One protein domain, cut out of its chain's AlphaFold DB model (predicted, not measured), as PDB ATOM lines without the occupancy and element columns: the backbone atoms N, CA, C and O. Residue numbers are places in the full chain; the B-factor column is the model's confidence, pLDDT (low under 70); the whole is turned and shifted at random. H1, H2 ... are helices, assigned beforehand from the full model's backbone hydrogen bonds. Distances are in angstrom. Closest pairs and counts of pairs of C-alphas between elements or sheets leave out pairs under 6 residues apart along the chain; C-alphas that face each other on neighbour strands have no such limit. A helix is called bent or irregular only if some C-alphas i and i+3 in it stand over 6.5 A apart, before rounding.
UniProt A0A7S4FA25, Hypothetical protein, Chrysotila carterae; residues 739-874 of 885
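Overview. This is residues 739 to 874 of the 885 residues of the protein "Hypothetical protein" of Chrysotila carterae (UniProt A0A7S4FA25). The chain winds through a stack of helices, with the long H4 in the middle, H1, H2 and H3 toward one end, and H6 to H9 toward the other. H1 to H5 run nearly along one line, while H8 and H9 slant across it. The 136 printed residues hold nine named helices, H1 to H9 in chain order, and no named strand: all helix. The whole is compact, with a radius of gyration of the C-alphas of 14.3 A and spans of 44 by 31 by 23 A.

Along the chain. H4, residues 786 to 802, is 24.4 A long and begins at C-alpha 786, (375.547, 454.161, 448.357). Before it come H1, residues 739 to 748, beginning at C-alpha 739, (389.607, 438.749, 437.782); H2, 753 to 765, 18.0 A; and H3, 771 to 780. After it come H5, 807 to 817; H6, 821 to 831; H7, 834 to 841; H8, 846 to 859, 19.5 A; and H9, 861 to 873, 19.6 A. H3 is only just irregular, with C-alphas 772 and 775 6.9 A apart; H9 is irregular, with C-alphas 862 and 865 7.2 A apart.

Arrangement. H4 touches H2 at a shallow tilt of 3 degrees, closest at the C-alphas of Val 764 and Ala 799, 6.1 A. H1, H2 and H3 form an up-and-down bundle, each running against the one before. H3 touches H5, with the C-alphas of Pro 775 and Ser 816 5.4 A apart. H6, the hub, touches H4 at a steep tilt of 45 degrees, closest at Ala 793 and Val 827, C-alphas 5.1 A apart. H6 and H7 form a hairpin, as do H8 and H9. Every O i to N i+4 pair is within hydrogen-bond range in H1, H2, H4, H5, H6 and H7; the counts are 4 of 6 in H3, 8 of 10 in H8 and 7 of 9 in H9.

Size, cuts and confidence. The C-alphas farthest apart, those of Glu 741 and Gly 873, are 44.2 A apart. The printed part has no cut, and its links between named helices are tight. The mean pLDDT of the printed part is 85.8; residues 804 to 805 are under 70.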
ATOM      1  N   SER A 739     390.730 438.134 438.487       85.31
ATOM      2  CA  SER A 739     389.607 438.749 437.782       85.31
ATOM      3  C   SER A 739     388.723 437.739 437.054       85.31
ATOM      4  O   SER A 739     387.505 437.886 437.111       85.31
ATOM      5  N   ALA A 740     389.273 436.707 436.404       87.12
ATOM      6  CA  ALA A 740     388.473 435.767 435.619       87.12
ATOM      7  C   ALA A 740     387.500 434.965 436.500       87.12
ATOM      8  O   ALA A 740     386.320 434.846 436.166       87.12
ATOM      9  N   GLU A 741     387.959 434.489 437.663       89.50
ATOM     10  CA  GLU A 741     387.107 433.785 438.630       89.50
ATOM     11  C   GLU A 741     386.043 434.718 439.235       89.50
ATOM     12  O   GLU A 741     384.872 434.349 439.351       89.50
ATOM     13  N   ALA A 742     386.418 435.953 439.587       88.06
ATOM     14  CA  ALA A 742     385.489 436.930 440.154       88.06
ATOM     15  C   ALA A 742     384.423 437.387 439.136       88.06
ATOM     16  O   ALA A 742     383.245 437.499 439.475       88.06
ATOM     17  N   LEU A 743     384.807 437.569 437.868       88.44
ATOM     18  CA  LEU A 743     383.889 437.863 436.765       88.44
ATOM     19  C   LEU A 743     382.956 436.682 436.476       88.44
ATOM     20  O   LEU A 743     381.770 436.893 436.230       88.44
ATOM     21  N   GLN A 744     383.441 435.440 436.568       89.31
ATOM     22  CA  GLN A 744     382.595 434.255 436.426       89.31
ATOM     23  C   GLN A 744     381.544 434.164 437.547       89.31
ATOM     24  O   GLN A 744     380.383 433.875 437.262       89.31
ATOM     25  N   LYS A 745     381.908 434.481 438.799       89.25
ATOM     26  CA  LYS A 745     380.953 434.582 439.921       89.25
ATOM     27  C   LYS A 745     379.921 435.691 439.696       89.25
ATOM     28  O   LYS A 745     378.730 435.451 439.873       89.25
ATOM     29  N   LEU A 746     380.354 436.865 439.230       87.75
ATOM     30  CA  LEU A 746     379.461 437.983 438.906       87.75
ATOM     31  C   LEU A 746     378.465 437.647 437.779       87.75
ATOM     32  O   LEU A 746     377.328 438.106 437.808       87.75
ATOM     33  N   VAL A 747     378.855 436.832 436.793       88.81
ATOM     34  CA  VAL A 747     377.940 436.384 435.725       88.81
ATOM     35  C   VAL A 747     376.810 435.498 436.264       88.81
ATOM     36  O   VAL A 747     375.704 435.563 435.720       88.81
ATOM     37  N   VAL A 748     377.073 434.706 437.311       88.12
ATOM     38  CA  VAL A 748     376.091 433.821 437.966       88.12
ATOM     39  C   VAL A 748     375.132 434.603 438.868       88.12
ATOM     40  O   VAL A 748     373.933 434.349 438.829       88.12
ATOM     41  N   ASP A 749     375.638 435.567 439.641       88.06
ATOM     42  CA  ASP A 749     374.849 436.369 440.586       88.06
ATOM     43  C   ASP A 749     375.107 437.872 440.375       88.06
ATOM     44  O   ASP A 749     375.916 438.516 441.048       88.06
ATOM     45  N   ARG A 750     374.407 438.431 439.379       84.88
ATOM     46  CA  ARG A 750     374.573 439.827 438.937       84.88
ATOM     47  C   ARG A 750     374.014 440.861 439.907       84.88
ATOM     48  O   ARG A 750     374.402 442.021 439.820       84.88
ATOM     49  N   GLN A 751     373.090 440.482 440.790       85.38
ATOM     50  CA  GLN A 751     372.394 441.422 441.680       85.38
ATOM     51  C   GLN A 751     373.130 441.651 443.005       85.38
ATOM     52  O   GLN A 751     372.773 442.554 443.759       85.38
ATOM     53  N   ASN A 752     374.162 440.860 443.291       87.00
ATOM     54  CA  ASN A 752     374.866 440.877 444.561       87.00
ATOM     55  C   ASN A 752     375.967 441.956 444.597       87.00
ATOM     56  O   ASN A 752     377.017 441.795 443.959       87.00
ATOM     57  N   PRO A 753     375.791 443.048 445.369       83.25
ATOM     58  CA  PRO A 753     376.725 444.173 445.367       83.25
ATOM     59  C   PRO A 753     378.097 443.802 445.940       83.25
ATOM     60  O   PRO A 753     379.097 444.438 445.609       83.25
ATOM     61  N   LYS A 754     378.177 442.748 446.765       88.12
ATOM     62  CA  LYS A 754     379.449 442.235 447.279       88.12
ATOM     63  C   LYS A 754     380.262 441.579 446.161       88.12
ATOM     64  O   LYS A 754     381.435 441.898 446.016       88.12
ATOM     65  N   LEU A 755     379.634 440.741 445.331       89.38
ATOM     66  CA  LEU A 755     380.297 440.114 444.179       89.38
ATOM     67  C   LEU A 755     380.671 441.140 443.101       89.38
ATOM     68  O   LEU A 755     381.745 441.035 442.514       89.38
ATOM     69  N   GLN A 756     379.848 442.173 442.888       89.06
ATOM     70  CA  GLN A 756     380.202 443.303 442.019       89.06
ATOM     71  C   GLN A 756     381.459 444.042 442.524       89.06
ATOM     72  O   GLN A 756     382.352 444.345 441.732       89.06
ATOM     73  N   LEU A 757     381.568 444.310 443.836       89.12
ATOM     74  CA  LEU A 757     382.751 444.946 444.437       89.12
ATOM     75  C   LEU A 757     383.986 444.037 444.418       89.12
ATOM     76  O   LEU A 757     385.081 444.516 444.131       89.12
ATOM     77  N   GLU A 758     383.828 442.741 444.691       90.94
ATOM     78  CA  GLU A 758     384.914 441.757 444.611       90.94
ATOM     79  C   GLU A 758     385.438 441.623 443.175       90.94
ATOM     80  O   GLU A 758     386.650 441.652 442.969       90.94
ATOM     81  N   ALA A 759     384.551 441.577 442.175       91.94
ATOM     82  CA  ALA A 759     384.926 441.591 440.763       91.94
ATOM     83  C   ALA A 759     385.632 442.894 440.368       91.94
ATOM     84  O   ALA A 759     386.688 442.836 439.739       91.94
ATOM     85  N   LEU A 760     385.121 444.061 440.781       91.38
ATOM     86  CA  LEU A 760     385.772 445.350 440.518       91.38
ATOM     87  C   LEU A 760     387.171 445.411 441.147       91.38
ATOM     88  O   LEU A 760     388.119 445.842 440.495       91.38
ATOM     89  N   ALA A 761     387.318 444.950 442.391       90.62
ATOM     90  CA  ALA A 761     388.587 444.936 443.109       90.62
ATOM     91  C   ALA A 761     389.589 443.913 442.544       90.62
ATOM     92  O   ALA A 761     390.785 444.199 442.524       90.62
ATOM     93  N   ALA A 762     389.132 442.747 442.074       90.88
ATOM     94  CA  ALA A 762     389.974 441.746 441.416       90.88
ATOM     95  C   ALA A 762     390.452 442.234 440.039       90.88
ATOM     96  O   ALA A 762     391.645 442.209 439.754       90.88
ATOM     97  N   VAL A 763     389.541 442.784 439.230       90.88
ATOM     98  CA  VAL A 763     389.863 443.445 437.957       90.88
ATOM     99  C   VAL A 763     390.867 444.580 438.162       90.88
ATOM    100  O   VAL A 763     391.834 444.673 437.415       90.88
ATOM    101  N   VAL A 764     390.679 445.416 439.188       88.25
ATOM    102  CA  VAL A 764     391.626 446.487 439.527       88.25
ATOM    103  C   VAL A 764     392.997 445.939 439.940       88.25
ATOM    104  O   VAL A 764     394.014 446.509 439.545       88.25
ATOM    105  N   ARG A 765     393.033 444.846 440.710       87.62
ATOM    106  CA  ARG A 765     394.257 444.227 441.246       87.62
ATOM    107  C   ARG A 765     395.107 443.538 440.183       87.62
ATOM    108  O   ARG A 765     396.328 443.597 440.286       87.62
ATOM    109  N   ASP A 766     394.480 442.946 439.172       86.94
ATOM    110  CA  ASP A 766     395.172 442.338 438.028       86.94
ATOM    111  C   ASP A 766     395.846 443.397 437.112       86.94
ATOM    112  O   ASP A 766     396.517 443.051 436.141       86.94
ATOM    113  N   GLY A 767     395.731 444.693 437.439       83.62
ATOM    114  CA  GLY A 767     396.511 445.774 436.836       83.62
ATOM    115  C   GLY A 767     396.085 446.130 435.405       83.62
ATOM    116  O   GLY A 767     394.970 445.800 434.997       83.62
ATOM    117  N   PRO A 768     396.953 446.806 434.622       79.44
ATOM    118  CA  PRO A 768     396.630 447.274 433.271       79.44
ATOM    119  C   PRO A 768     396.040 446.205 432.348       79.44
ATOM    120  O   PRO A 768     395.123 446.505 431.581       79.44
ATOM    121  N   ASP A 769     396.506 444.963 432.483       78.81
ATOM    122  CA  ASP A 769     396.022 443.822 431.711       78.81
ATOM    123  C   ASP A 769     394.636 443.337 432.160       78.81
ATOM    124  O   ASP A 769     393.898 442.809 431.341       78.81
ATOM    125  N   GLY A 770     394.225 443.538 433.417       80.44
ATOM    126  CA  GLY A 770     392.858 443.248 433.870       80.44
ATOM    127  C   GLY A 770     391.850 444.346 433.502       80.44
ATOM    128  O   GLY A 770     390.662 444.086 433.298       80.44
ATOM    129  N   TRP A 771     392.305 445.594 433.391       83.81
ATOM    130  CA  TRP A 771     391.439 446.776 433.394       83.81
ATOM    131  C   TRP A 771     390.497 446.946 432.200       83.81
ATOM    132  O   TRP A 771     389.523 447.697 432.311       83.81
ATOM    133  N   TYR A 772     390.694 446.217 431.097       81.88
ATOM    134  CA  TYR A 772     389.699 446.168 430.017       81.88
ATOM    135  C   TYR A 772     388.332 445.647 430.502       81.88
ATOM    136  O   TYR A 772     387.309 445.936 429.882       81.88
ATOM    137  N   ALA A 773     388.294 444.912 431.620       87.62
ATOM    138  CA  ALA A 773     387.069 444.405 432.221       87.62
ATOM    139  C   ALA A 773     386.360 445.406 433.157       87.62
ATOM    140  O   ALA A 773     385.222 445.144 433.540       87.62
ATOM    141  N   ILE A 774     386.950 446.562 433.502       85.56
ATOM    142  CA  ILE A 774     386.278 447.568 434.351       85.56
ATOM    143  C   ILE A 774     384.942 448.034 433.743       85.56
ATOM    144  O   ILE A 774     383.936 447.952 434.449       85.56
ATOM    145  N   PRO A 775     384.855 448.450 432.459       83.88
ATOM    146  CA  PRO A 775     383.564 448.783 431.857       83.88
ATOM    147  C   PRO A 775     382.576 447.607 431.858       83.88
ATOM    148  O   PRO A 775     381.381 447.839 432.016       83.88
ATOM    149  N   LEU A 776     383.043 446.354 431.753       84.69
ATOM    150  CA  LEU A 776     382.168 445.181 431.862       84.69
ATOM    151  C   LEU A 776     381.595 445.034 433.277       84.69
ATOM    152  O   LEU A 776     380.391 444.837 433.402       84.69
ATOM    153  N   VAL A 777     382.408 445.175 434.332       87.50
ATOM    154  CA  VAL A 777     381.917 445.132 435.722       87.50
ATOM    155  C   VAL A 777     380.911 446.252 435.968       87.50
ATOM    156  O   VAL A 777     379.797 445.975 436.398       87.50
ATOM    157  N   LEU A 778     381.270 447.500 435.644       86.44
ATOM    158  CA  LEU A 778     380.407 448.661 435.880       86.44
ATOM    159  C   LEU A 778     379.084 448.560 435.100       86.44
ATOM    160  O   LEU A 778     378.044 448.931 435.628       86.44
ATOM    161  N   HIS A 779     379.083 448.003 433.885       83.75
ATOM    162  CA  HIS A 779     377.858 447.819 433.100       83.75
ATOM    163  C   HIS A 779     376.972 446.649 433.580       83.75
ATOM    164  O   HIS A 779     375.803 446.586 433.211       83.75
ATOM    165  N   GLN A 780     377.488 445.727 434.406       83.81
ATOM    166  CA  GLN A 780     376.680 444.680 435.057       83.81
ATOM    167  C   GLN A 780     376.105 445.112 436.420       83.81
ATOM    168  O   GLN A 780     375.303 444.372 436.989       83.81
ATOM    169  N   VAL A 781     376.465 446.289 436.948       81.75
ATOM    170  CA  VAL A 781     375.885 446.822 438.194       81.75
ATOM    171  C   VAL A 781     374.457 447.302 437.928       81.75
ATOM    172  O   VAL A 781     374.225 448.416 437.459       81.75
ATOM    173  N   THR A 782     373.479 446.456 438.251       73.81
ATOM    174  CA  THR A 782     372.049 446.792 438.139       73.81
ATOM    175  C   THR A 782     371.539 447.657 439.295       73.81
ATOM    176  O   THR A 782     370.463 448.236 439.190       73.81
ATOM    177  N   CYS A 783     372.277 447.736 440.407       75.88
ATOM    178  CA  CYS A 783     371.873 448.434 441.627       75.88
ATOM    179  C   CYS A 783     373.036 449.248 442.223       75.88
ATOM    180  O   CYS A 783     373.903 448.748 442.938       75.88
ATOM    181  N   TRP A 784     373.027 450.553 441.961       81.50
ATOM    182  CA  TRP A 784     374.020 451.491 442.481       81.50
ATOM    183  C   TRP A 784     373.671 451.888 443.913       81.50
ATOM    184  O   TRP A 784     373.050 452.924 444.141       81.50
ATOM    185  N   THR A 785     374.024 451.045 444.883       87.56
ATOM    186  CA  THR A 785     373.873 451.374 446.311       87.56
ATOM    187  C   THR A 785     374.910 452.411 446.746       87.56
ATOM    188  O   THR A 785     376.002 452.492 446.178       87.56
ATOM    189  N   ASP A 786     374.603 453.188 447.788       86.19
ATOM    190  CA  ASP A 786     375.547 454.161 448.357       86.19
ATOM    191  C   ASP A 786     376.856 453.484 448.800       86.19
ATOM    192  O   ASP A 786     377.940 453.992 448.520       86.19
ATOM    193  N   LEU A 787     376.778 452.282 449.381       86.00
ATOM    194  CA  LEU A 787     377.950 451.484 449.756       86.00
ATOM    195  C   LEU A 787     378.805 451.075 448.542       86.00
ATOM    196  O   LEU A 787     380.038 451.128 448.618       86.00
ATOM    197  N   PHE A 788     378.170 450.696 447.422       89.50
ATOM    198  CA  PHE A 788     378.876 450.392 446.175       89.50
ATOM    199  C   PHE A 788     379.584 451.634 445.629       89.50
ATOM    200  O   PHE A 788     380.763 451.568 445.297       89.50
ATOM    201  N   LEU A 789     378.897 452.779 445.588       88.94
ATOM    202  CA  LEU A 789     379.462 454.043 445.114       88.94
ATOM    203  C   LEU A 789     380.660 454.491 445.966       88.94
ATOM    204  O   LEU A 789     381.698 454.852 445.413       88.94
ATOM    205  N   GLN A 790     380.565 454.401 447.297       86.88
ATOM    206  CA  GLN A 790     381.665 454.748 448.207       86.88
ATOM    207  C   GLN A 790     382.875 453.820 448.047       86.88
ATOM    208  O   GLN A 790     384.012 454.283 447.924       86.88
ATOM    209  N   THR A 791     382.647 452.505 448.063       89.94
ATOM    210  CA  THR A 791     383.728 451.510 448.025       89.94
ATOM    211  C   THR A 791     384.345 451.431 446.631       89.94
ATOM    212  O   THR A 791     385.567 451.433 446.499       89.94
ATOM    213  N   GLY A 792     383.519 451.460 445.582       89.12
ATOM    214  CA  GLY A 792     383.948 451.504 444.187       89.12
ATOM    215  C   GLY A 792     384.774 452.749 443.868       89.12
ATOM    216  O   GLY A 792     385.823 452.624 443.237       89.12
ATOM    217  N   ALA A 793     384.382 453.928 444.368       90.12
ATOM    218  CA  ALA A 793     385.173 455.150 444.201       90.12
ATOM    219  C   ALA A 793     386.561 455.032 444.852       90.12
ATOM    220  O   ALA A 793     387.565 455.370 444.222       90.12
ATOM    221  N   LYS A 794     386.639 454.487 446.076       88.25
ATOM    222  CA  LYS A 794     387.910 454.259 446.790       88.25
ATOM    223  C   LYS A 794     388.804 453.242 446.069       88.25
ATOM    224  O   LYS A 794     389.997 453.494 445.907       88.25
ATOM    225  N   VAL A 795     388.236 452.138 445.578       90.12
ATOM    226  CA  VAL A 795     388.954 451.107 444.801       90.12
ATOM    227  C   VAL A 795     389.502 451.679 443.487       90.12
ATOM    228  O   VAL A 795     390.681 451.501 443.188       90.12
ATOM    229  N   LEU A 796     388.689 452.425 442.731       88.81
ATOM    230  CA  LEU A 796     389.114 453.056 441.477       88.81
ATOM    231  C   LEU A 796     390.140 454.176 441.696       88.81
ATOM    232  O   LEU A 796     391.089 454.293 440.925       88.81
ATOM    233  N   HIS A 797     390.007 454.969 442.761       89.19
ATOM    234  CA  HIS A 797     391.017 455.962 443.125       89.19
ATOM    235  C   HIS A 797     392.360 455.305 443.489       89.19
ATOM    236  O   HIS A 797     393.405 455.760 443.021       89.19
ATOM    237  N   GLY A 798     392.346 454.200 444.243       87.75
ATOM    238  CA  GLY A 798     393.538 453.388 444.524       87.75
ATOM    239  C   GLY A 798     394.201 452.822 443.258       87.75
ATOM    240  O   GLY A 798     395.423 452.841 443.136       87.75
ATOM    241  N   ALA A 799     393.403 452.387 442.278       82.56
ATOM    242  CA  ALA A 799     393.885 451.943 440.965       82.56
ATOM    243  C   ALA A 799     394.577 453.074 440.179       82.56
ATOM    244  O   ALA A 799     395.668 452.917 439.635       82.56
ATOM    245  N   LEU A 800     393.938 454.246 440.140       82.75
ATOM    246  CA  LEU A 800     394.406 455.406 439.383       82.75
ATOM    247  C   LEU A 800     395.620 456.107 440.014       82.75
ATOM    248  O   LEU A 800     396.325 456.841 439.322       82.75
ATOM    249  N   THR A 801     395.842 455.927 441.317       85.19
ATOM    250  CA  THR A 801     397.011 456.462 442.030       85.19
ATOM    251  C   THR A 801     398.212 455.522 441.955       85.19
ATOM    252  O   THR A 801     399.336 456.003 441.826       85.19
ATOM    253  N   SER A 802     398.000 454.201 441.970       81.25
ATOM    254  CA  SER A 802     399.091 453.216 441.966       81.25
ATOM    255  C   SER A 802     399.809 453.074 440.618       81.25
ATOM    256  O   SER A 802     401.020 452.868 440.599       81.25
ATOM    257  N   CYS A 803     399.117 453.237 439.486       72.25
ATOM    258  CA  CYS A 803     399.717 453.037 438.156       72.25
ATOM    259  C   CYS A 803     400.338 454.288 437.514       72.25
ATOM    260  O   CYS A 803     400.644 454.288 436.320       72.25
ATOM    261  N   GLY A 804     400.542 455.355 438.290       64.25
ATOM    262  CA  GLY A 804     401.161 456.588 437.809       64.25
ATOM    263  C   GLY A 804     400.343 457.311 436.729       64.25
ATOM    264  O   GLY A 804     399.167 457.040 436.488       64.25
ATOM    265  N   SER A 805     400.963 458.291 436.073       57.31
ATOM    266  CA  SER A 805     400.304 459.180 435.110       57.31
ATOM    267  C   SER A 805     400.135 458.566 433.711       57.31
ATOM    268  O   SER A 805     400.429 459.226 432.714       57.31
ATOM    269  N   SER A 806     399.662 457.319 433.611       74.19
ATOM    270  CA  SER A 806     399.241 456.760 432.321       74.19
ATOM    271  C   SER A 806     398.010 457.521 431.816       74.19
ATOM    272  O   SER A 806     396.904 457.377 432.343       74.19
ATOM    273  N   LEU A 807     398.214 458.382 430.817       74.50
ATOM    274  CA  LEU A 807     397.153 459.188 430.209       74.50
ATOM    275  C   LEU A 807     396.079 458.290 429.579       74.50
ATOM    276  O   LEU A 807     394.892 458.492 429.820       74.50
ATOM    277  N   GLU A 808     396.508 457.243 428.874       76.56
ATOM    278  CA  GLU A 808     395.635 456.268 428.217       76.56
ATOM    279  C   GLU A 808     394.699 455.554 429.208       76.56
ATOM    280  O   GLU A 808     393.519 455.351 428.918       76.56
ATOM    281  N   LEU A 809     395.190 455.222 430.411       73.19
ATOM    282  CA  LEU A 809     394.339 454.706 431.482       73.19
ATOM    283  C   LEU A 809     393.240 455.704 431.839       73.19
ATOM    284  O   LEU A 809     392.067 455.336 431.908       73.19
ATOM    285  N   ARG A 810     393.628 456.953 432.125       74.62
ATOM    286  CA  ARG A 810     392.693 457.992 432.568       74.62
ATOM    287  C   ARG A 810     391.632 458.244 431.505       74.62
ATOM    288  O   ARG A 810     390.464 458.363 431.849       74.62
ATOM    289  N   GLU A 811     392.008 458.230 430.230       79.62
ATOM    290  CA  GLU A 811     391.074 458.343 429.111       79.62
ATOM    291  C   GLU A 811     390.096 457.159 429.064       79.62
ATOM    292  O   GLU A 811     388.883 457.381 429.110       79.62
ATOM    293  N   ARG A 812     390.580 455.908 429.087       77.19
ATOM    294  CA  ARG A 812     389.729 454.697 429.066       77.19
ATOM    295  C   ARG A 812     388.792 454.597 430.280       77.19
ATOM    296  O   ARG A 812     387.606 454.283 430.125       77.19
ATOM    297  N   LEU A 813     389.291 454.895 431.482       77.12
ATOM    298  CA  LEU A 813     388.473 454.945 432.697       77.12
ATOM    299  C   LEU A 813     387.488 456.110 432.670       77.12
ATOM    300  O   LEU A 813     386.338 455.909 433.049       77.12
ATOM    301  N   SER A 814     387.885 457.286 432.170       77.31
ATOM    302  CA  SER A 814     386.961 458.415 432.031       77.31
ATOM    303  C   SER A 814     385.797 458.043 431.118       77.31
ATOM    304  O   SER A 814     384.663 458.140 431.564       77.31
ATOM    305  N   MET A 815     386.051 457.491 429.924       78.12
ATOM    306  CA  MET A 815     385.011 457.063 428.978       78.12
ATOM    307  C   MET A 815     384.054 456.023 429.572       78.12
ATOM    308  O   MET A 815     382.854 456.080 429.318       78.12
ATOM    309  N   SER A 816     384.567 455.109 430.399       79.94
ATOM    310  CA  SER A 816     383.739 454.134 431.120       79.94
ATOM    311  C   SER A 816     382.867 454.820 432.180       79.94
ATOM    312  O   SER A 816     381.669 454.561 432.276       79.94
ATOM    313  N   LEU A 817     383.451 455.746 432.944       82.19
ATOM    314  CA  LEU A 817     382.794 456.481 434.026       82.19
ATOM    315  C   LEU A 817     381.869 457.613 433.542       82.19
ATOM    316  O   LEU A 817     381.004 458.028 434.307       82.19
ATOM    317  N   LEU A 818     381.950 458.051 432.278       78.06
ATOM    318  CA  LEU A 818     380.929 458.913 431.654       78.06
ATOM    319  C   LEU A 818     379.555 458.222 431.577       78.06
ATOM    320  O   LEU A 818     378.535 458.896 431.504       78.06
ATOM    321  N   THR A 819     379.504 456.884 431.617       82.38
ATOM    322  CA  THR A 819     378.228 456.147 431.711       82.38
ATOM    323  C   THR A 819     377.663 456.099 433.134       82.38
ATOM    324  O   THR A 819     376.545 455.632 433.322       82.38
ATOM    325  N   GLN A 820     378.427 456.558 434.136       88.25
ATOM    326  CA  GLN A 820     378.115 456.477 435.567       88.25
ATOM    327  C   GLN A 820     378.547 457.769 436.287       88.25
ATOM    328  O   GLN A 820     379.524 457.768 437.048       88.25
ATOM    329  N   PRO A 821     377.848 458.895 436.050       88.00
ATOM    330  CA  PRO A 821     378.348 460.230 436.378       88.00
ATOM    331  C   PRO A 821     378.533 460.466 437.885       88.00
ATOM    332  O   PRO A 821     379.489 461.133 438.274       88.00
ATOM    333  N   VAL A 822     377.723 459.838 438.748       88.12
ATOM    334  CA  VAL A 822     377.908 459.869 440.216       88.12
ATOM    335  C   VAL A 822     379.243 459.237 440.624       88.12
ATOM    336  O   VAL A 822     380.001 459.831 441.392       88.12
ATOM    337  N   LEU A 823     379.569 458.053 440.091       89.50
ATOM    338  CA  LEU A 823     380.837 457.383 440.382       89.50
ATOM    339  C   LEU A 823     382.018 458.162 439.780       89.50
ATOM    340  O   LEU A 823     383.033 458.343 440.451       89.50
ATOM    341  N   GLY A 824     381.873 458.674 438.553       89.19
ATOM    342  CA  GLY A 824     382.867 459.541 437.918       89.19
ATOM    343  C   GLY A 824     383.166 460.800 438.739       89.19
ATOM    344  O   GLY A 824     384.332 461.129 438.949       89.19
ATOM    345  N   ALA A 825     382.135 461.458 439.275       88.38
ATOM    346  CA  ALA A 825     382.281 462.626 440.139       88.38
ATOM    347  C   ALA A 825     382.992 462.284 441.458       88.38
ATOM    348  O   ALA A 825     383.886 463.018 441.870       88.38
ATOM    349  N   LEU A 826     382.663 461.152 442.096       87.62
ATOM    350  CA  LEU A 826     383.335 460.711 443.325       87.62
ATOM    351  C   LEU A 826     384.815 460.358 443.098       87.62
ATOM    352  O   LEU A 826     385.662 460.740 443.904       87.62
ATOM    353  N   VAL A 827     385.158 459.690 441.992       89.44
ATOM    354  CA  VAL A 827     386.561 459.373 441.663       89.44
ATOM    355  C   VAL A 827     387.351 460.644 441.322       89.44
ATOM    356  O   VAL A 827     388.469 460.818 441.814       89.44
ATOM    357  N   ALA A 828     386.764 461.566 440.549       88.12
ATOM    358  CA  ALA A 828     387.363 462.868 440.256       88.12
ATOM    359  C   ALA A 828     387.562 463.718 441.525       88.12
ATOM    360  O   ALA A 828     388.578 464.404 441.655       88.12
ATOM    361  N   LEU A 829     386.633 463.627 442.484       88.81
ATOM    362  CA  LEU A 829     386.725 464.284 443.785       88.81
ATOM    363  C   LEU A 829     387.916 463.766 444.601       88.81
ATOM    364  O   LEU A 829     388.715 464.577 445.066       88.81
ATOM    365  N   CYS A 830     388.097 462.444 444.709       88.56
ATOM    366  CA  CYS A 830     389.277 461.864 445.363       88.56
ATOM    367  C   CYS A 830     390.592 462.302 444.697       88.56
ATOM    368  O   CYS A 830     391.602 462.479 445.371       88.56
ATOM    369  N   GLN A 831     390.601 462.482 443.372       88.50
ATOM    370  CA  GLN A 831     391.775 462.969 442.638       88.50
ATOM    371  C   GLN A 831     391.994 464.484 442.714       88.50
ATOM    372  O   GLN A 831     393.052 464.952 442.295       88.50
ATOM    373  N   ARG A 832     391.010 465.247 443.209       89.19
ATOM    374  CA  ARG A 832     390.954 466.714 443.109       89.19
ATOM    375  C   ARG A 832     391.095 467.229 441.661       89.19
ATOM    376  O   ARG A 832     391.612 468.321 441.425       89.19
ATOM    377  N   ASP A 833     390.609 466.463 440.677       89.75
ATOM    378  CA  ASP A 833     390.612 466.858 439.261       89.75
ATOM    379  C   ASP A 833     389.380 467.722 438.947       89.75
ATOM    380  O   ASP A 833     388.270 467.221 438.740       89.75
ATOM    381  N   ALA A 834     389.576 469.044 438.907       86.88
ATOM    382  CA  ALA A 834     388.509 470.002 438.616       86.88
ATOM    383  C   ALA A 834     387.869 469.785 437.234       86.88
ATOM    384  O   ALA A 834     386.666 469.987 437.069       86.88
ATOM    385  N   GLN A 835     388.648 469.400 436.219       87.75
ATOM    386  CA  GLN A 835     388.144 469.271 434.850       87.75
ATOM    387  C   GLN A 835     387.329 467.996 434.662       87.75
ATOM    388  O   GLN A 835     386.383 467.976 433.869       87.75
ATOM    389  N   TRP A 836     387.698 466.921 435.356       88.12
ATOM    390  CA  TRP A 836     386.923 465.690 435.355       88.12
ATOM    391  C   TRP A 836     385.673 465.822 436.228       88.12
ATOM    392  O   TRP A 836     384.584 465.492 435.759       88.12
ATOM    393  N   LEU A 837     385.788 466.413 437.425       90.06
ATOM    394  CA  LEU A 837     384.648 466.631 438.318       90.06
ATOM    395  C   LEU A 837     383.568 467.489 437.644       90.06
ATOM    396  O   LEU A 837     382.404 467.099 437.622       90.06
ATOM    397  N   ASN A 838     383.942 468.605 437.009       88.88
ATOM    398  CA  ASN A 838     382.983 469.444 436.284       88.88
ATOM    399  C   ASN A 838     382.358 468.739 435.068       88.88
ATOM    400  O   ASN A 838     381.203 469.009 434.747       88.88
ATOM    401  N   ARG A 839     383.077 467.829 434.390       88.81
ATOM    402  CA  ARG A 839     382.503 467.016 433.300       88.81
ATOM    403  C   ARG A 839     381.497 465.988 433.818       88.81
ATOM    404  O   ARG A 839     380.435 465.858 433.224       88.81
ATOM    405  N   ALA A 840     381.802 465.320 434.930       88.56
ATOM    406  CA  ALA A 840     380.903 464.353 435.554       88.56
ATOM    407  C   ALA A 840     379.648 465.029 436.139       88.56
ATOM    408  O   ALA A 840     378.535 464.598 435.859       88.56
ATOM    409  N   LEU A 841     379.799 466.146 436.863       90.44
ATOM    410  CA  LEU A 841     378.669 466.891 437.438       90.44
ATOM    411  C   LEU A 841     377.709 467.456 436.378       90.44
ATOM    412  O   LEU A 841     376.513 467.521 436.632       90.44
ATOM    413  N   ARG A 842     378.195 467.809 435.178       92.00
ATOM    414  CA  ARG A 842     377.344 468.208 434.033       92.00
ATOM    415  C   ARG A 842     376.510 467.061 433.449       92.00
ATOM    416  O   ARG A 842     375.612 467.318 432.658       92.00
ATOM    417  N   GLN A 843     376.821 465.815 433.799       91.44
ATOM    418  CA  GLN A 843     376.077 464.618 433.391       91.44
ATOM    419  C   GLN A 843     375.191 464.062 434.520       91.44
ATOM    420  O   GLN A 843     374.364 463.191 434.268       91.44
ATOM    421  N   CYS A 844     375.335 464.569 435.748       91.00
ATOM    422  CA  CYS A 844     374.468 464.247 436.877       91.00
ATOM    423  C   CYS A 844     373.114 464.972 436.773       91.00
ATOM    424  O   CYS A 844     373.056 466.149 436.411       91.00
ATOM    425  N   SER A 845     372.032 464.310 437.193       90.62
ATOM    426  CA  SER A 845     370.784 464.997 437.557       90.62
ATOM    427  C   SER A 845     370.951 465.829 438.843       90.62
ATOM    428  O   SER A 845     371.937 465.692 439.569       90.62
ATOM    429  N   ALA A 846     369.971 466.673 439.185       84.12
ATOM    430  CA  ALA A 846     369.985 467.404 440.460       84.12
ATOM    431  C   ALA A 846     370.037 466.453 441.678       84.12
ATOM    432  O   ALA A 846     370.804 466.681 442.619       84.12
ATOM    433  N   THR A 847     369.288 465.347 441.619       86.06
ATOM    434  CA  THR A 847     369.290 464.276 442.625       86.06
ATOM    435  C   THR A 847     370.667 463.621 442.732       86.06
ATOM    436  O   THR A 847     371.187 463.453 443.834       86.06
ATOM    437  N   ASP A 848     371.314 463.339 441.598       90.75
ATOM    438  CA  ASP A 848     372.675 462.797 441.556       90.75
ATOM    439  C   ASP A 848     373.713 463.763 442.146       90.75
ATOM    440  O   ASP A 848     374.613 463.325 442.856       90.75
ATOM    441  N   ILE A 849     373.592 465.077 441.918       90.81
ATOM    442  CA  ILE A 849     374.492 466.083 442.515       90.81
ATOM    443  C   ILE A 849     374.343 466.103 444.044       90.81
ATOM    444  O   ILE A 849     375.347 466.120 444.762       90.81
ATOM    445  N   ASN A 850     373.113 466.050 444.562       86.38
ATOM    446  CA  ASN A 850     372.870 465.950 446.004       86.38
ATOM    447  C   ASN A 850     373.399 464.628 446.580       86.38
ATOM    448  O   ASN A 850     374.024 464.623 447.643       86.38
ATOM    449  N   ARG A 851     373.264 463.524 445.839       90.19
ATOM    450  CA  ARG A 851     373.844 462.229 446.201       90.19
ATOM    451  C   ARG A 851     375.375 462.264 446.219       90.19
ATOM    452  O   ARG A 851     375.979 461.779 447.172       90.19
ATOM    453  N   VAL A 852     376.021 462.914 445.246       90.75
ATOM    454  CA  VAL A 852     377.477 463.155 445.250       90.75
ATOM    455  C   VAL A 852     377.891 463.982 446.472       90.75
ATOM    456  O   VAL A 852     378.858 463.608 447.129       90.75
ATOM    457  N   ARG A 853     377.160 465.048 446.841       89.44
ATOM    458  CA  ARG A 853     377.429 465.829 448.071       89.44
ATOM    459  C   ARG A 853     377.329 464.984 449.342       89.44
ATOM    460  O   ARG A 853     378.194 465.102 450.209       89.44
ATOM    461  N   HIS A 854     376.296 464.149 449.459       88.81
ATOM    462  CA  HIS A 854     376.115 463.247 450.599       88.81
ATOM    463  C   HIS A 854     377.296 462.272 450.710       88.81
ATOM    464  O   HIS A 854     377.986 462.217 451.729       88.81
ATOM    465  N   LEU A 855     377.596 461.575 449.612       89.81
ATOM    466  CA  LEU A 855     378.644 460.561 449.547       89.81
ATOM    467  C   LEU A 855     380.056 461.143 449.706       89.81
ATOM    468  O   LEU A 855     380.897 460.515 450.351       89.81
ATOM    469  N   ALA A 856     380.309 462.359 449.211       90.12
ATOM    470  CA  ALA A 856     381.582 463.068 449.345       90.12
ATOM    471  C   ALA A 856     382.073 463.147 450.799       90.12
ATOM    472  O   ALA A 856     383.253 462.907 451.048       90.12
ATOM    473  N   ARG A 857     381.167 463.369 451.765       90.00
ATOM    474  CA  ARG A 857     381.486 463.411 453.207       90.00
ATOM    475  C   ARG A 857     382.143 462.118 453.718       90.00
ATOM    476  O   ARG A 857     382.945 462.166 454.640       90.00
ATOM    477  N   SER A 858     381.831 460.971 453.109       86.31
ATOM    478  CA  SER A 858     382.367 459.647 453.478       86.31
ATOM    479  C   SER A 858     383.560 459.184 452.623       86.31
ATOM    480  O   SER A 858     384.294 458.261 453.000       86.31
ATOM    481  N   VAL A 859     383.734 459.791 451.445       85.56
ATOM    482  CA  VAL A 859     384.703 459.377 450.417       85.56
ATOM    483  C   VAL A 859     385.941 460.273 450.407       85.56
ATOM    484  O   VAL A 859     387.049 459.751 450.318       85.56
ATOM    485  N   ALA A 860     385.752 461.587 450.536       88.19
ATOM    486  CA  ALA A 860     386.795 462.610 450.566       88.19
ATOM    487  C   ALA A 860     386.310 463.813 451.415       88.19
ATOM    488  O   ALA A 860     385.946 464.854 450.855       88.19
ATOM    489  N   PRO A 861     386.220 463.674 452.757       87.50
ATOM    490  CA  PRO A 861     385.656 464.703 453.644       87.50
ATOM    491  C   PRO A 861     386.376 466.055 453.538       87.50
ATOM    492  O   PRO A 861     385.746 467.109 453.585       87.50
ATOM    493  N   ASP A 862     387.688 466.023 453.323       88.31
ATOM    494  CA  ASP A 862     388.563 467.174 453.097       88.31
ATOM    495  C   ASP A 862     388.281 467.913 451.775       88.31
ATOM    496  O   ASP A 862     388.607 469.091 451.635       88.31
ATOM    497  N   ALA A 863     387.652 467.243 450.805       86.75
ATOM    498  CA  ALA A 863     387.320 467.801 449.499       86.75
ATOM    499  C   ALA A 863     385.885 468.362 449.408       86.75
ATOM    500  O   ALA A 863     385.533 468.945 448.384       86.75
ATOM    501  N   VAL A 864     385.053 468.243 450.455       89.06
ATOM    502  CA  VAL A 864     383.641 468.693 450.435       89.06
ATOM    503  C   VAL A 864     383.511 470.203 450.190       89.06
ATOM    504  O   VAL A 864     382.689 470.627 449.377       89.06
ATOM    505  N   MET A 865     384.358 471.027 450.815       86.69
ATOM    506  CA  MET A 865     384.365 472.482 450.578       86.69
ATOM    507  C   MET A 865     384.742 472.828 449.130       86.69
ATOM    508  O   MET A 865     384.137 473.701 448.502       86.69
ATOM    509  N   TRP A 866     385.700 472.091 448.566       89.88
ATOM    510  CA  TRP A 866     386.123 472.248 447.178       89.88
ATOM    511  C   TRP A 866     385.040 471.785 446.189       89.88
ATOM    512  O   TRP A 866     384.777 472.488 445.214       89.88
ATOM    513  N   LEU A 867     384.334 470.682 446.477       89.62
ATOM    514  CA  LEU A 867     383.157 470.233 445.723       89.62
ATOM    515  C   LEU A 867     382.074 471.317 445.682       89.62
ATOM    516  O   LEU A 867     381.578 471.642 444.605       89.62
ATOM    517  N   ASN A 868     381.740 471.912 446.831       88.75
ATOM    518  CA  ASN A 868     380.763 472.999 446.897       88.75
ATOM    519  C   ASN A 868     381.205 474.207 446.055       88.75
ATOM    520  O   ASN A 868     380.389 474.765 445.324       88.75
ATOM    521  N   THR A 869     382.500 474.546 446.062       88.38
ATOM    522  CA  THR A 869     383.053 475.602 445.191       88.38
ATOM    523  C   THR A 869     382.903 475.263 443.701       88.38
ATOM    524  O   THR A 869     382.516 476.132 442.922       88.38
ATOM    525  N   GLN A 870     383.155 474.013 443.286       90.31
ATOM    526  CA  GLN A 870     382.964 473.601 441.887       90.31
ATOM    527  C   GLN A 870     381.484 473.631 441.475       90.31
ATOM    528  O   GLN A 870     381.163 474.183 440.425       90.31
ATOM    529  N   ILE A 871     380.572 473.126 442.315       88.31
ATOM    530  CA  ILE A 871     379.123 473.160 442.043       88.31
ATOM    531  C   ILE A 871     378.625 474.610 441.907       88.31
ATOM    532  O   ILE A 871     377.883 474.909 440.976       88.31
ATOM    533  N   MET A 872     379.079 475.527 442.769       84.06
ATOM    534  CA  MET A 872     378.758 476.962 442.673       84.06
ATOM    535  C   MET A 872     379.321 477.636 441.406       84.06
ATOM    536  O   MET A 872     378.805 478.670 440.976       84.06
ATOM    537  N   GLY A 873     380.371 477.066 440.803       81.69
ATOM    538  CA  GLY A 873     380.970 477.530 439.549       81.69
ATOM    539  C   GLY A 873     380.243 477.068 438.279       81.69
ATOM    540  O   GLY A 873     380.436 477.669 437.219       81.69
ATOM    541  N   LEU A 874     379.392 476.037 438.360       81.94
ATOM    542  CA  LEU A 874     378.566 475.588 437.238       81.94
ATOM    543  C   LEU A 874     377.445 476.606 436.979       81.94
ATOM    544  O   LEU A 874     376.660 476.940 437.866       81.94
TER     545      LEU A 874